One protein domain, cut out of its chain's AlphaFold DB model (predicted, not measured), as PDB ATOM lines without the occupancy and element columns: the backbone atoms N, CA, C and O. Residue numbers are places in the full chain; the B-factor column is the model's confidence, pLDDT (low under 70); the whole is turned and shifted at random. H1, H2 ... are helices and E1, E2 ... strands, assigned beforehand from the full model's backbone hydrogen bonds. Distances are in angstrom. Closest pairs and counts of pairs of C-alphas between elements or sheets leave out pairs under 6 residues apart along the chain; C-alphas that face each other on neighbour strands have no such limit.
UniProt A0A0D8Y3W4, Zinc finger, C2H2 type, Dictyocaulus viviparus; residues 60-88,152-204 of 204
ATOM      1  N   LEU A  60       4.582 -57.390  69.389       88.75
ATOM      2  CA  LEU A  60       3.203 -57.513  69.850       88.75
ATOM      3  C   LEU A  60       2.618 -56.122  70.056       88.75
ATOM      4  O   LEU A  60       3.127 -55.357  70.873       88.75
ATOM      5  N   ASN A  61       1.542 -55.795  69.348       90.12
ATOM      6  CA  ASN A  61       0.940 -54.468  69.408       90.12
ATOM      7  C   ASN A  61      -0.292 -54.449  70.314       90.12
ATOM      8  O   ASN A  61      -1.122 -55.363  70.306       90.12
ATOM      9  N   CYS A  62      -0.432 -53.368  71.076       90.56
ATOM     10  CA  CYS A  62      -1.645 -53.086  71.818       90.56
ATOM     11  C   CYS A  62      -2.754 -52.620  70.872       90.56
ATOM     12  O   CYS A  62      -2.624 -51.579  70.235       90.56
ATOM     13  N   GLN A  63      -3.887 -53.320  70.846       89.44
ATOM     14  CA  GLN A  63      -5.032 -52.922  70.017       89.44
ATOM     15  C   GLN A  63      -5.640 -51.557  70.405       89.44
ATOM     16  O   GLN A  63      -6.349 -50.956  69.606       89.44
ATOM     17  N   PHE A  64      -5.411 -51.089  71.638       88.12
ATOM     18  CA  PHE A  64      -6.038 -49.874  72.169       88.12
ATOM     19  C   PHE A  64      -5.232 -48.604  71.870       88.12
ATOM     20  O   PHE A  64      -5.812 -47.528  71.763       88.12
ATOM     21  N   CYS A  65      -3.906 -48.705  71.727       91.00
ATOM     22  CA  CYS A  65      -3.039 -47.542  71.483       91.00
ATOM     23  C   CYS A  65      -1.909 -47.767  70.468       91.00
ATOM     24  O   CYS A  65      -1.147 -46.845  70.197       91.00
ATOM     25  N   GLY A  66      -1.765 -48.978  69.927       87.25
ATOM     26  CA  GLY A  66      -0.738 -49.329  68.946       87.25
ATOM     27  C   GLY A  66       0.676 -49.514  69.502       87.25
ATOM     28  O   GLY A  66       1.573 -49.833  68.728       87.25
ATOM     29  N   ALA A  67       0.905 -49.341  70.810       89.38
ATOM     30  CA  ALA A  67       2.227 -49.521  71.414       89.38
ATOM     31  C   ALA A  67       2.740 -50.964  71.246       89.38
ATOM     32  O   ALA A  67       1.970 -51.915  71.399       89.38
ATOM     33  N   SER A  68       4.033 -51.112  70.945       89.00
ATOM     34  CA  SER A  68       4.676 -52.398  70.658       89.00
ATOM     35  C   SER A  68       5.475 -52.931  71.848       89.00
ATOM     36  O   SER A  68       6.165 -52.170  72.525       89.00
ATOM     37  N   TYR A  69       5.428 -54.245  72.049       89.94
ATOM     38  CA  TYR A  69       6.079 -54.964  73.144       89.94
ATOM     39  C   TYR A  69       6.777 -56.228  72.636       89.94
ATOM     40  O   TYR A  69       6.322 -56.851  71.674       89.94
ATOM     41  N   GLU A  70       7.862 -56.612  73.306       86.69
ATOM     42  CA  GLU A  70       8.651 -57.813  72.989       86.69
ATOM     43  C   GLU A  70       8.011 -59.086  73.559       86.69
ATOM     44  O   GLU A  70       8.125 -60.162  72.976       86.69
ATOM     45  N   THR A  71       7.283 -58.978  74.679       88.12
ATOM     46  CA  THR A  71       6.644 -60.130  75.326       88.12
ATOM     47  C   THR A  71       5.153 -59.924  75.585       88.12
ATOM     48  O   THR A  71       4.657 -58.809  75.767       88.12
ATOM     49  N   ILE A  72       4.411 -61.041  75.634       87.62
ATOM     50  CA  ILE A  72       2.979 -61.042  75.973       87.62
ATOM     51  C   ILE A  72       2.768 -60.476  77.383       87.62
ATOM     52  O   ILE A  72       1.803 -59.748  77.612       87.62
ATOM     53  N   SER A  73       3.672 -60.780  78.316       89.69
ATOM     54  CA  SER A  73       3.616 -60.291  79.698       89.69
ATOM     55  C   SER A  73       3.716 -58.768  79.773       89.69
ATOM     56  O   SER A  73       2.971 -58.146  80.534       89.69
ATOM     57  N   ASP A  74       4.581 -58.158  78.960       91.88
ATOM     58  CA  ASP A  74       4.740 -56.701  78.919       91.88
ATOM     59  C   ASP A  74       3.498 -56.030  78.331       91.88
ATOM     60  O   ASP A  74       2.975 -55.078  78.918       91.88
ATOM     61  N   LEU A  75       2.952 -56.587  77.243       92.38
ATOM     62  CA  LEU A  75       1.699 -56.120  76.647       92.38
ATOM     63  C   LEU A  75       0.521 -56.240  77.628       92.38
ATOM     64  O   LEU A  75      -0.288 -55.317  77.750       92.38
ATOM     65  N   GLN A  76       0.411 -57.357  78.349       91.75
ATOM     66  CA  GLN A  76      -0.627 -57.565  79.362       91.75
ATOM     67  C   GLN A  76      -0.491 -56.577  80.522       91.75
ATOM     68  O   GLN A  76      -1.486 -55.987  80.945       91.75
ATOM     69  N   SER A  77       0.731 -56.356  81.006       91.19
ATOM     70  CA  SER A  77       1.014 -55.413  82.093       91.19
ATOM     71  C   SER A  77       0.700 -53.976  81.685       91.19
ATOM     72  O   SER A  77       0.060 -53.246  82.441       91.19
ATOM     73  N   HIS A  78       1.089 -53.583  80.469       92.56
ATOM     74  CA  HIS A  78       0.683 -52.318  79.865       92.56
ATOM     75  C   HIS A  78      -0.839 -52.196  79.790       92.56
ATOM     76  O   HIS A  78      -1.393 -51.197  80.239       92.56
ATOM     77  N   THR A  79      -1.517 -53.228  79.289       90.75
ATOM     78  CA  THR A  79      -2.972 -53.203  79.121       90.75
ATOM     79  C   THR A  79      -3.687 -53.023  80.454       90.75
ATOM     80  O   THR A  79      -4.577 -52.183  80.556       90.75
ATOM     81  N   ILE A  80      -3.274 -53.749  81.498       90.38
ATOM     82  CA  ILE A  80      -3.844 -53.596  82.845       90.38
ATOM     83  C   ILE A  80      -3.630 -52.182  83.385       90.38
ATOM     84  O   ILE A  80      -4.520 -51.629  84.022       90.38
ATOM     85  N   ARG A  81      -2.439 -51.618  83.187       89.25
ATOM     86  CA  ARG A  81      -2.073 -50.334  83.784       89.25
ATOM     87  C   ARG A  81      -2.731 -49.152  83.077       89.25
ATOM     88  O   ARG A  81      -3.182 -48.234  83.752       89.25
ATOM     89  N   ASP A  82      -2.770 -49.188  81.749       89.50
ATOM     90  CA  ASP A  82      -3.055 -48.004  80.937       89.50
ATOM     91  C   ASP A  82      -4.455 -48.049  80.294       89.50
ATOM     92  O   ASP A  82      -5.019 -46.995  80.011       89.50
ATOM     93  N   HIS A  83      -5.044 -49.242  80.111       89.81
ATOM     94  CA  HIS A  83      -6.333 -49.416  79.412       89.81
ATOM     95  C   HIS A  83      -7.443 -50.016  80.269       89.81
ATOM     96  O   HIS A  83      -8.613 -49.916  79.907       89.81
ATOM     97  N   VAL A  84      -7.115 -50.627  81.409       87.56
ATOM     98  CA  VAL A  84      -8.135 -51.027  82.382       87.56
ATOM     99  C   VAL A  84      -8.371 -49.841  83.310       87.56
ATOM    100  O   VAL A  84      -7.471 -49.499  84.079       87.56
ATOM    101  N   PRO A  85      -9.568 -49.227  83.308       72.81
ATOM    102  CA  PRO A  85      -9.919 -48.217  84.295       72.81
ATOM    103  C   PRO A  85     -10.091 -48.909  85.645       72.81
ATOM    104  O   PRO A  85     -11.189 -49.285  86.049       72.81
ATOM    105  N   MET A  86      -8.968 -49.136  86.320       70.00
ATOM    106  CA  MET A  86      -8.881 -49.651  87.675       70.00
ATOM    107  C   MET A  86      -9.190 -48.480  88.605       70.00
ATOM    108  O   MET A  86      -8.353 -47.585  88.750       70.00
ATOM    109  N   PRO A  87     -10.359 -48.443  89.268       58.81
ATOM    110  CA  PRO A  87     -10.571 -47.454  90.303       58.81
ATOM    111  C   PRO A  87      -9.536 -47.722  91.396       58.81
ATOM    112  O   PRO A  87      -9.296 -48.884  91.770       58.81
ATOM    113  N   THR A  88      -8.944 -46.649  91.922       55.72
ATOM    114  CA  THR A  88      -8.070 -46.694  93.100       55.72
ATOM    115  C   THR A  88      -8.698 -47.578  94.182       55.72
ATOM    116  O   THR A  88      -9.937 -47.658  94.254       55.72
ATOM    117  N   VAL A 152     -17.043 -53.165  88.130       83.31
ATOM    118  CA  VAL A 152     -17.770 -53.363  86.880       83.31
ATOM    119  C   VAL A 152     -16.806 -53.131  85.726       83.31
ATOM    120  O   VAL A 152     -16.125 -52.110  85.684       83.31
ATOM    121  N   CYS A 153     -16.726 -54.083  84.800       87.88
ATOM    122  CA  CYS A 153     -15.995 -53.880  83.558       87.88
ATOM    123  C   CYS A 153     -16.717 -52.839  82.700       87.88
ATOM    124  O   CYS A 153     -17.890 -53.015  82.390       87.88
ATOM    125  N   VAL A 154     -16.018 -51.781  82.289       84.56
ATOM    126  CA  VAL A 154     -16.617 -50.714  81.472       84.56
ATOM    127  C   VAL A 154     -17.006 -51.177  80.066       84.56
ATOM    128  O   VAL A 154     -17.981 -50.680  79.523       84.56
ATOM    129  N   GLU A 155     -16.299 -52.167  79.513       85.25
ATOM    130  CA  GLU A 155     -16.538 -52.657  78.148       85.25
ATOM    131  C   GLU A 155     -17.763 -53.574  78.046       85.25
ATOM    132  O   GLU A 155     -18.433 -53.611  77.019       85.25
ATOM    133  N   CYS A 156     -18.077 -54.343  79.096       90.12
ATOM    134  CA  CYS A 156     -19.155 -55.340  79.038       90.12
ATOM    135  C   CYS A 156     -20.123 -55.334  80.225       90.12
ATOM    136  O   CYS A 156     -21.026 -56.165  80.279       90.12
ATOM    137  N   GLY A 157     -19.935 -54.447  81.200       85.81
ATOM    138  CA  GLY A 157     -20.817 -54.302  82.360       85.81
ATOM    139  C   GLY A 157     -20.754 -55.443  83.382       85.81
ATOM    140  O   GLY A 157     -21.510 -55.431  84.352       85.81
ATOM    141  N   ILE A 158     -19.874 -56.438  83.212       88.31
ATOM    142  CA  ILE A 158     -19.791 -57.576  84.138       88.31
ATOM    143  C   ILE A 158     -19.163 -57.139  85.465       88.31
ATOM    144  O   ILE A 158     -18.080 -56.552  85.496       88.31
ATOM    145  N   SER A 159     -19.839 -57.481  86.561       86.38
ATOM    146  CA  SER A 159     -19.381 -57.255  87.931       86.38
ATOM    147  C   SER A 159     -18.455 -58.386  88.402       86.38
ATOM    148  O   SER A 159     -18.836 -59.554  88.389       86.38
ATOM    149  N   VAL A 160     -17.254 -58.042  88.864       85.88
ATOM    150  CA  VAL A 160     -16.230 -58.950  89.405       85.88
ATOM    151  C   VAL A 160     -15.852 -58.566  90.839       85.88
ATOM    152  O   VAL A 160     -16.099 -57.447  91.284       85.88
ATOM    153  N   ALA A 161     -15.276 -59.506  91.591       82.56
ATOM    154  CA  ALA A 161     -15.094 -59.360  93.038       82.56
ATOM    155  C   ALA A 161     -14.092 -58.264  93.449       82.56
ATOM    156  O   ALA A 161     -14.285 -57.627  94.484       82.56
ATOM    157  N   ASP A 162     -13.032 -58.052  92.667       81.19
ATOM    158  CA  ASP A 162     -11.959 -57.104  92.975       81.19
ATOM    159  C   ASP A 162     -11.185 -56.659  91.714       81.19
ATOM    160  O   ASP A 162     -11.491 -57.060  90.589       81.19
ATOM    161  N   ASN A 163     -10.176 -55.802  91.911       82.75
ATOM    162  CA  ASN A 163      -9.329 -55.257  90.845       82.75
ATOM    163  C   ASN A 163      -8.453 -56.330  90.162       82.75
ATOM    164  O   ASN A 163      -8.210 -56.239  88.960       82.75
ATOM    165  N   LEU A 164      -7.992 -57.353  90.890       86.00
ATOM    166  CA  LEU A 164      -7.176 -58.424  90.306       86.00
ATOM    167  C   LEU A 164      -8.010 -59.235  89.309       86.00
ATOM    168  O   LEU A 164      -7.589 -59.477  88.177       86.00
ATOM    169  N   MET A 165      -9.220 -59.605  89.723       88.12
ATOM    170  CA  MET A 165     -10.174 -60.315  88.880       88.12
ATOM    171  C   MET A 165     -10.620 -59.458  87.693       88.12
ATOM    172  O   MET A 165     -10.829 -60.002  86.611       88.12
ATOM    173  N   LEU A 166     -10.712 -58.131  87.852       90.06
ATOM    174  CA  LEU A 166     -11.011 -57.217  86.747       90.06
ATOM    175  C   LEU A 166      -9.898 -57.192  85.697       90.06
ATOM    176  O   LEU A 166     -10.195 -57.324  84.512       90.06
ATOM    177  N   GLY A 167      -8.632 -57.095  86.112       89.19
ATOM    178  CA  GLY A 167      -7.499 -57.145  85.185       89.19
ATOM    179  C   GLY A 167      -7.447 -58.465  84.410       89.19
ATOM    180  O   GLY A 167      -7.329 -58.473  83.184       89.19
ATOM    181  N   GLN A 168      -7.631 -59.594  85.103       90.25
ATOM    182  CA  GLN A 168      -7.681 -60.912  84.460       90.25
ATOM    183  C   GLN A 168      -8.876 -61.067  83.518       90.25
ATOM    184  O   GLN A 168      -8.736 -61.620  82.426       90.25
ATOM    185  N   HIS A 169     -10.053 -60.599  83.936       92.06
ATOM    186  CA  HIS A 169     -11.244 -60.568  83.098       92.06
ATOM    187  C   HIS A 169     -10.969 -59.790  81.811       92.06
ATOM    188  O   HIS A 169     -11.245 -60.299  80.727       92.06
ATOM    189  N   PHE A 170     -10.388 -58.596  81.931       91.25
ATOM    190  CA  PHE A 170     -10.151 -57.707  80.804       91.25
ATOM    191  C   PHE A 170      -9.168 -58.308  79.798       91.25
ATOM    192  O   PHE A 170      -9.458 -58.337  78.605       91.25
ATOM    193  N   ILE A 171      -8.066 -58.894  80.275       91.00
ATOM    194  CA  ILE A 171      -7.119 -59.611  79.410       91.00
ATOM    195  C   ILE A 171      -7.811 -60.760  78.670       91.00
ATOM    196  O   ILE A 171      -7.613 -60.935  77.475       91.00
ATOM    197  N   LYS A 172      -8.627 -61.561  79.359       89.06
ATOM    198  CA  LYS A 172      -9.227 -62.760  78.754       89.06
ATOM    199  C   LYS A 172     -10.380 -62.461  77.801       89.06
ATOM    200  O   LYS A 172     -10.667 -63.283  76.937       89.06
ATOM    201  N   ARG A 173     -11.110 -61.368  78.027       89.00
ATOM    202  CA  ARG A 173     -12.366 -61.068  77.321       89.00
ATOM    203  C   ARG A 173     -12.212 -59.977  76.271       89.00
ATOM    204  O   ARG A 173     -12.925 -60.033  75.277       89.00
ATOM    205  N   HIS A 174     -11.301 -59.030  76.489       90.50
ATOM    206  CA  HIS A 174     -11.238 -57.795  75.706       90.50
ATOM    207  C   HIS A 174      -9.894 -57.576  75.026       90.50
ATOM    208  O   HIS A 174      -9.870 -56.950  73.972       90.50
ATOM    209  N   LEU A 175      -8.786 -58.095  75.566       87.31
ATOM    210  CA  LEU A 175      -7.482 -57.981  74.909       87.31
ATOM    211  C   LEU A 175      -7.347 -59.007  73.777       87.31
ATOM    212  O   LEU A 175      -7.342 -60.214  74.021       87.31
ATOM    213  N   ARG A 176      -7.151 -58.522  72.547       87.38
ATOM    214  CA  ARG A 176      -6.667 -59.331  71.422       87.38
ATOM    215  C   ARG A 176      -5.206 -58.977  71.182       87.38
ATOM    216  O   ARG A 176      -4.843 -57.804  71.095       87.38
ATOM    217  N   ILE A 177      -4.368 -60.003  71.128       83.75
ATOM    218  CA  ILE A 177      -2.936 -59.842  70.893       83.75
ATOM    219  C   ILE A 177      -2.736 -59.757  69.387       83.75
ATOM    220  O   ILE A 177      -3.093 -60.685  68.671       83.75
ATOM    221  N   GLN A 178      -2.172 -58.650  68.916       83.81
ATOM    222  CA  GLN A 178      -1.853 -58.470  67.506       83.81
ATOM    223  C   GLN A 178      -0.360 -58.707  67.280       83.81
ATOM    224  O   GLN A 178       0.478 -58.089  67.933       83.81
ATOM    225  N   HIS A 179      -0.037 -59.592  66.346       82.12
ATOM    226  CA  HIS A 179       1.310 -59.909  65.891       82.12
ATOM    227  C   HIS A 179       1.637 -59.079  64.649       82.12
ATOM    228  O   HIS A 179       0.960 -59.219  63.629       82.12
ATOM    229  N   LEU A 180       2.663 -58.232  64.733       78.50
ATOM    230  CA  LEU A 180       3.141 -57.419  63.618       78.50
ATOM    231  C   LEU A 180       4.346 -58.079  62.947       78.50
ATOM    232  O   LEU A 180       5.337 -58.412  63.600       78.50
ATOM    233  N   CYS A 181       4.276 -58.215  61.624       77.12
ATOM    234  CA  CYS A 181       5.398 -58.659  60.816       77.12
ATOM    235  C   CYS A 181       6.254 -57.449  60.464       77.12
ATOM    236  O   CYS A 181       5.802 -56.564  59.745       77.12
ATOM    237  N   MET A 182       7.499 -57.423  60.929       70.88
ATOM    238  CA  MET A 182       8.423 -56.327  60.619       70.88
ATOM    239  C   MET A 182       8.961 -56.385  59.179       70.88
ATOM    240  O   MET A 182       9.512 -55.400  58.703       70.88
ATOM    241  N   VAL A 183       8.765 -57.510  58.476       71.06
ATOM    242  CA  VAL A 183       9.190 -57.702  57.078       71.06
ATOM    243  C   VAL A 183       8.134 -57.188  56.096       71.06
ATOM    244  O   VAL A 183       8.453 -56.409  55.206       71.06
ATOM    245  N   CYS A 184       6.868 -57.592  56.259       75.25
ATOM    246  CA  CYS A 184       5.783 -57.217  55.339       75.25
ATOM    247  C   CYS A 184       4.794 -56.186  55.908       75.25
ATOM    248  O   CYS A 184       3.873 -55.770  55.210       75.25
ATOM    249  N   GLY A 185       4.941 -55.790  57.175       73.75
ATOM    250  CA  GLY A 185       4.083 -54.804  57.843       73.75
ATOM    251  C   GLY A 185       2.688 -55.306  58.234       73.75
ATOM    252  O   GLY A 185       1.908 -54.541  58.797       73.75
ATOM    253  N   GLN A 186       2.350 -56.568  57.955       78.31
ATOM    254  CA  GLN A 186       1.014 -57.114  58.213       78.31
ATOM    255  C   GLN A 186       0.770 -57.407  59.698       78.31
ATOM    256  O   GLN A 186       1.668 -57.866  60.410       78.31
ATOM    257  N   THR A 187      -0.472 -57.197  60.143       79.88
ATOM    258  CA  THR A 187      -0.928 -57.467  61.515       79.88
ATOM    259  C   THR A 187      -1.935 -58.609  61.554       79.88
ATOM    260  O   THR A 187      -2.967 -58.528  60.893       79.88
ATOM    261  N   ASN A 188      -1.686 -59.622  62.387       79.25
ATOM    262  CA  ASN A 188      -2.595 -60.756  62.596       79.25
ATOM    263  C   ASN A 188      -2.987 -60.874  64.075       79.25
ATOM    264  O   ASN A 188      -2.146 -60.657  64.941       79.25
ATOM    265  N   ASP A 189      -4.231 -61.238  64.391       78.81
ATOM    266  CA  ASP A 189      -4.706 -61.394  65.777       78.81
ATOM    267  C   ASP A 189      -4.518 -62.812  66.340       78.81
ATOM    268  O   ASP A 189      -4.708 -63.040  67.538       78.81
ATOM    269  N   THR A 190      -4.104 -63.771  65.504       73.62
ATOM    270  CA  THR A 190      -3.740 -65.119  65.945       73.62
ATOM    271  C   THR A 190      -2.281 -65.452  65.641       73.62
ATOM    272  O   THR A 190      -1.758 -65.215  64.549       73.62
ATOM    273  N   GLN A 191      -1.616 -66.081  66.611       66.25
ATOM    274  CA  GLN A 191      -0.226 -66.518  66.466       66.25
ATOM    275  C   GLN A 191      -0.055 -67.534  65.322       66.25
ATOM    276  O   GLN A 191       0.978 -67.555  64.661       66.25
ATOM    277  N   ARG A 192      -1.063 -68.382  65.069       64.62
ATOM    278  CA  ARG A 192      -1.008 -69.409  64.016       64.62
ATOM    279  C   ARG A 192      -1.065 -68.803  62.620       64.62
ATOM    280  O   ARG A 192      -0.225 -69.145  61.798       64.62
ATOM    281  N   GLU A 193      -2.019 -67.913  62.358       64.31
ATOM    282  CA  GLU A 193      -2.137 -67.242  61.055       64.31
ATOM    283  C   GLU A 193      -0.916 -66.368  60.783       64.31
ATOM    284  O   GLU A 193      -0.439 -66.306  59.650       64.31
ATOM    285  N   PHE A 194      -0.346 -65.778  61.839       64.94
ATOM    286  CA  PHE A 194       0.922 -65.079  61.747       64.94
ATOM    287  C   PHE A 194       2.075 -66.001  61.337       64.94
ATOM    288  O   PHE A 194       2.771 -65.686  60.380       64.94
ATOM    289  N   ILE A 195       2.277 -67.138  62.017       67.56
ATOM    290  CA  ILE A 195       3.352 -68.089  61.684       67.56
ATOM    291  C   ILE A 195       3.178 -68.622  60.262       67.56
ATOM    292  O   ILE A 195       4.151 -68.698  59.524       67.56
ATOM    293  N   VAL A 196       1.954 -68.963  59.852       65.00
ATOM    294  CA  VAL A 196       1.686 -69.431  58.485       65.00
ATOM    295  C   VAL A 196       2.032 -68.342  57.473       65.00
ATOM    296  O   VAL A 196       2.772 -68.621  56.536       65.00
ATOM    297  N   SER A 197       1.580 -67.104  57.689       59.75
ATOM    298  CA  SER A 197       1.921 -65.976  56.814       59.75
ATOM    299  C   SER A 197       3.435 -65.750  56.771       59.75
ATOM    300  O   SER A 197       4.015 -65.657  55.697       59.75
ATOM    301  N   TYR A 198       4.092 -65.745  57.931       59.56
ATOM    302  CA  TYR A 198       5.537 -65.587  58.067       59.56
ATOM    303  C   TYR A 198       6.320 -66.675  57.315       59.56
ATOM    304  O   TYR A 198       7.258 -66.361  56.592       59.56
ATOM    305  N   LEU A 199       5.916 -67.943  57.434       63.19
ATOM    306  CA  LEU A 199       6.561 -69.056  56.734       63.19
ATOM    307  C   LEU A 199       6.305 -69.011  55.222       63.19
ATOM    308  O   LEU A 199       7.224 -69.276  54.457       63.19
ATOM    309  N   VAL A 200       5.101 -68.638  54.773       59.50
ATOM    310  CA  VAL A 200       4.787 -68.498  53.337       59.50
ATOM    311  C   VAL A 200       5.689 -67.454  52.669       59.50
ATOM    312  O   VAL A 200       6.151 -67.694  51.561       59.50
ATOM    313  N   PHE A 201       6.012 -66.356  53.358       52.25
ATOM    314  CA  PHE A 201       6.965 -65.347  52.874       52.25
ATOM    315  C   PHE A 201       8.444 -65.751  53.002       52.25
ATOM    316  O   PHE A 201       9.293 -65.090  52.421       52.25
ATOM    317  N   PHE A 202       8.777 -66.800  53.763       49.81
ATOM    318  CA  PHE A 202      10.160 -67.281  53.910       49.81
ATOM    319  C   PHE A 202      10.525 -68.374  52.886       49.81
ATOM    320  O   PHE A 202      11.703 -68.641  52.666       49.81
ATOM    321  N   PHE A 203       9.524 -69.039  52.292       51.16
ATOM    322  CA  PHE A 203       9.701 -70.142  51.334       51.16
ATOM    323  C   PHE A 203       9.405 -69.769  49.867       51.16
ATOM    324  O   PHE A 203       9.566 -70.629  48.998       51.16
ATOM    325  N   LEU A 204       8.976 -68.532  49.598       47.28
ATOM    326  CA  LEU A 204       8.807 -67.947  48.260       47.28
ATOM    327  C   LEU A 204       9.915 -66.925  48.013       47.28
ATOM    328  O   LEU A 204      10.468 -66.954  46.894       47.28
TER     329      LEU A 204
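Overview. This is residues 60 to 88 and 152 to 204 of the 204 residues of the protein "Zinc finger, C2H2 type" of Dictyocaulus viviparus (UniProt A0A0D8Y3W4). A loose rod of parts strung lengthwise has a small two-strand sheet, E1 and E2, in its middle, H1 and H2 meeting at a steep angle toward one end, and H3 at the other end. After each strand a loop folds back on it: residues 68 to 69 pair with 60 to 61 of E1, and residues 187 to 188 with 179 to 180 of E2. The printed part has 82 residues, with three named helices and two named strands in the order E1 H1 H2 E2 H3; the sheet is antiparallel and the class mostly helix. The radius of gyration of the C-alphas is 15.2 A, and they span 51 by 18 by 17 A.

Along the chain. E1, residues 60 to 62, begins at C-alpha 60 (3.203, -57.513, 69.850). H1, residues 72 to 83, is 15.3 A long. H2, residues 163 to 173, measures 15.0 A, and E2, residues 177 to 180, 9.8 A. H3, residues 191 to 202, is 16.3 A long and ends at C-alpha 202 (10.160, -67.281, 53.910).

Arrangement. E1 and E2 are antiparallel neighbours, with N 61 and O 178 2.9 A apart, within hydrogen-bond range. The closest C-alphas of E1 and H1, Cys 62 and Leu 75, are 6.6 A apart. With its residues 76 to 80 alone, H1 touches H2, closest at the C-alphas of Ile 80 and Gly 167, 5.6 A. Their lines stand at a steep tilt of 65 degrees, opposite ways. H3 touches no helix; its closest C-alpha to E2 is that of Phe 194, 6.6 A from His 179. In H1, H2 and H3 every O i to N i+4 pair is within hydrogen-bond range.

Size, cuts and confidence. The two C-alphas farthest apart, Thr 88 and Leu 204, are 52.4 A apart. Residues 89 to 151 are not printed, and C-alphas 88 and 152 are 13.3 A apart across the cut. Of the links printed whole, H2 to E2 is tight, and E1 to H1 and E2 to H3 are short. The pLDDT is under 70 at residues 87 to 88 and 191 to 204.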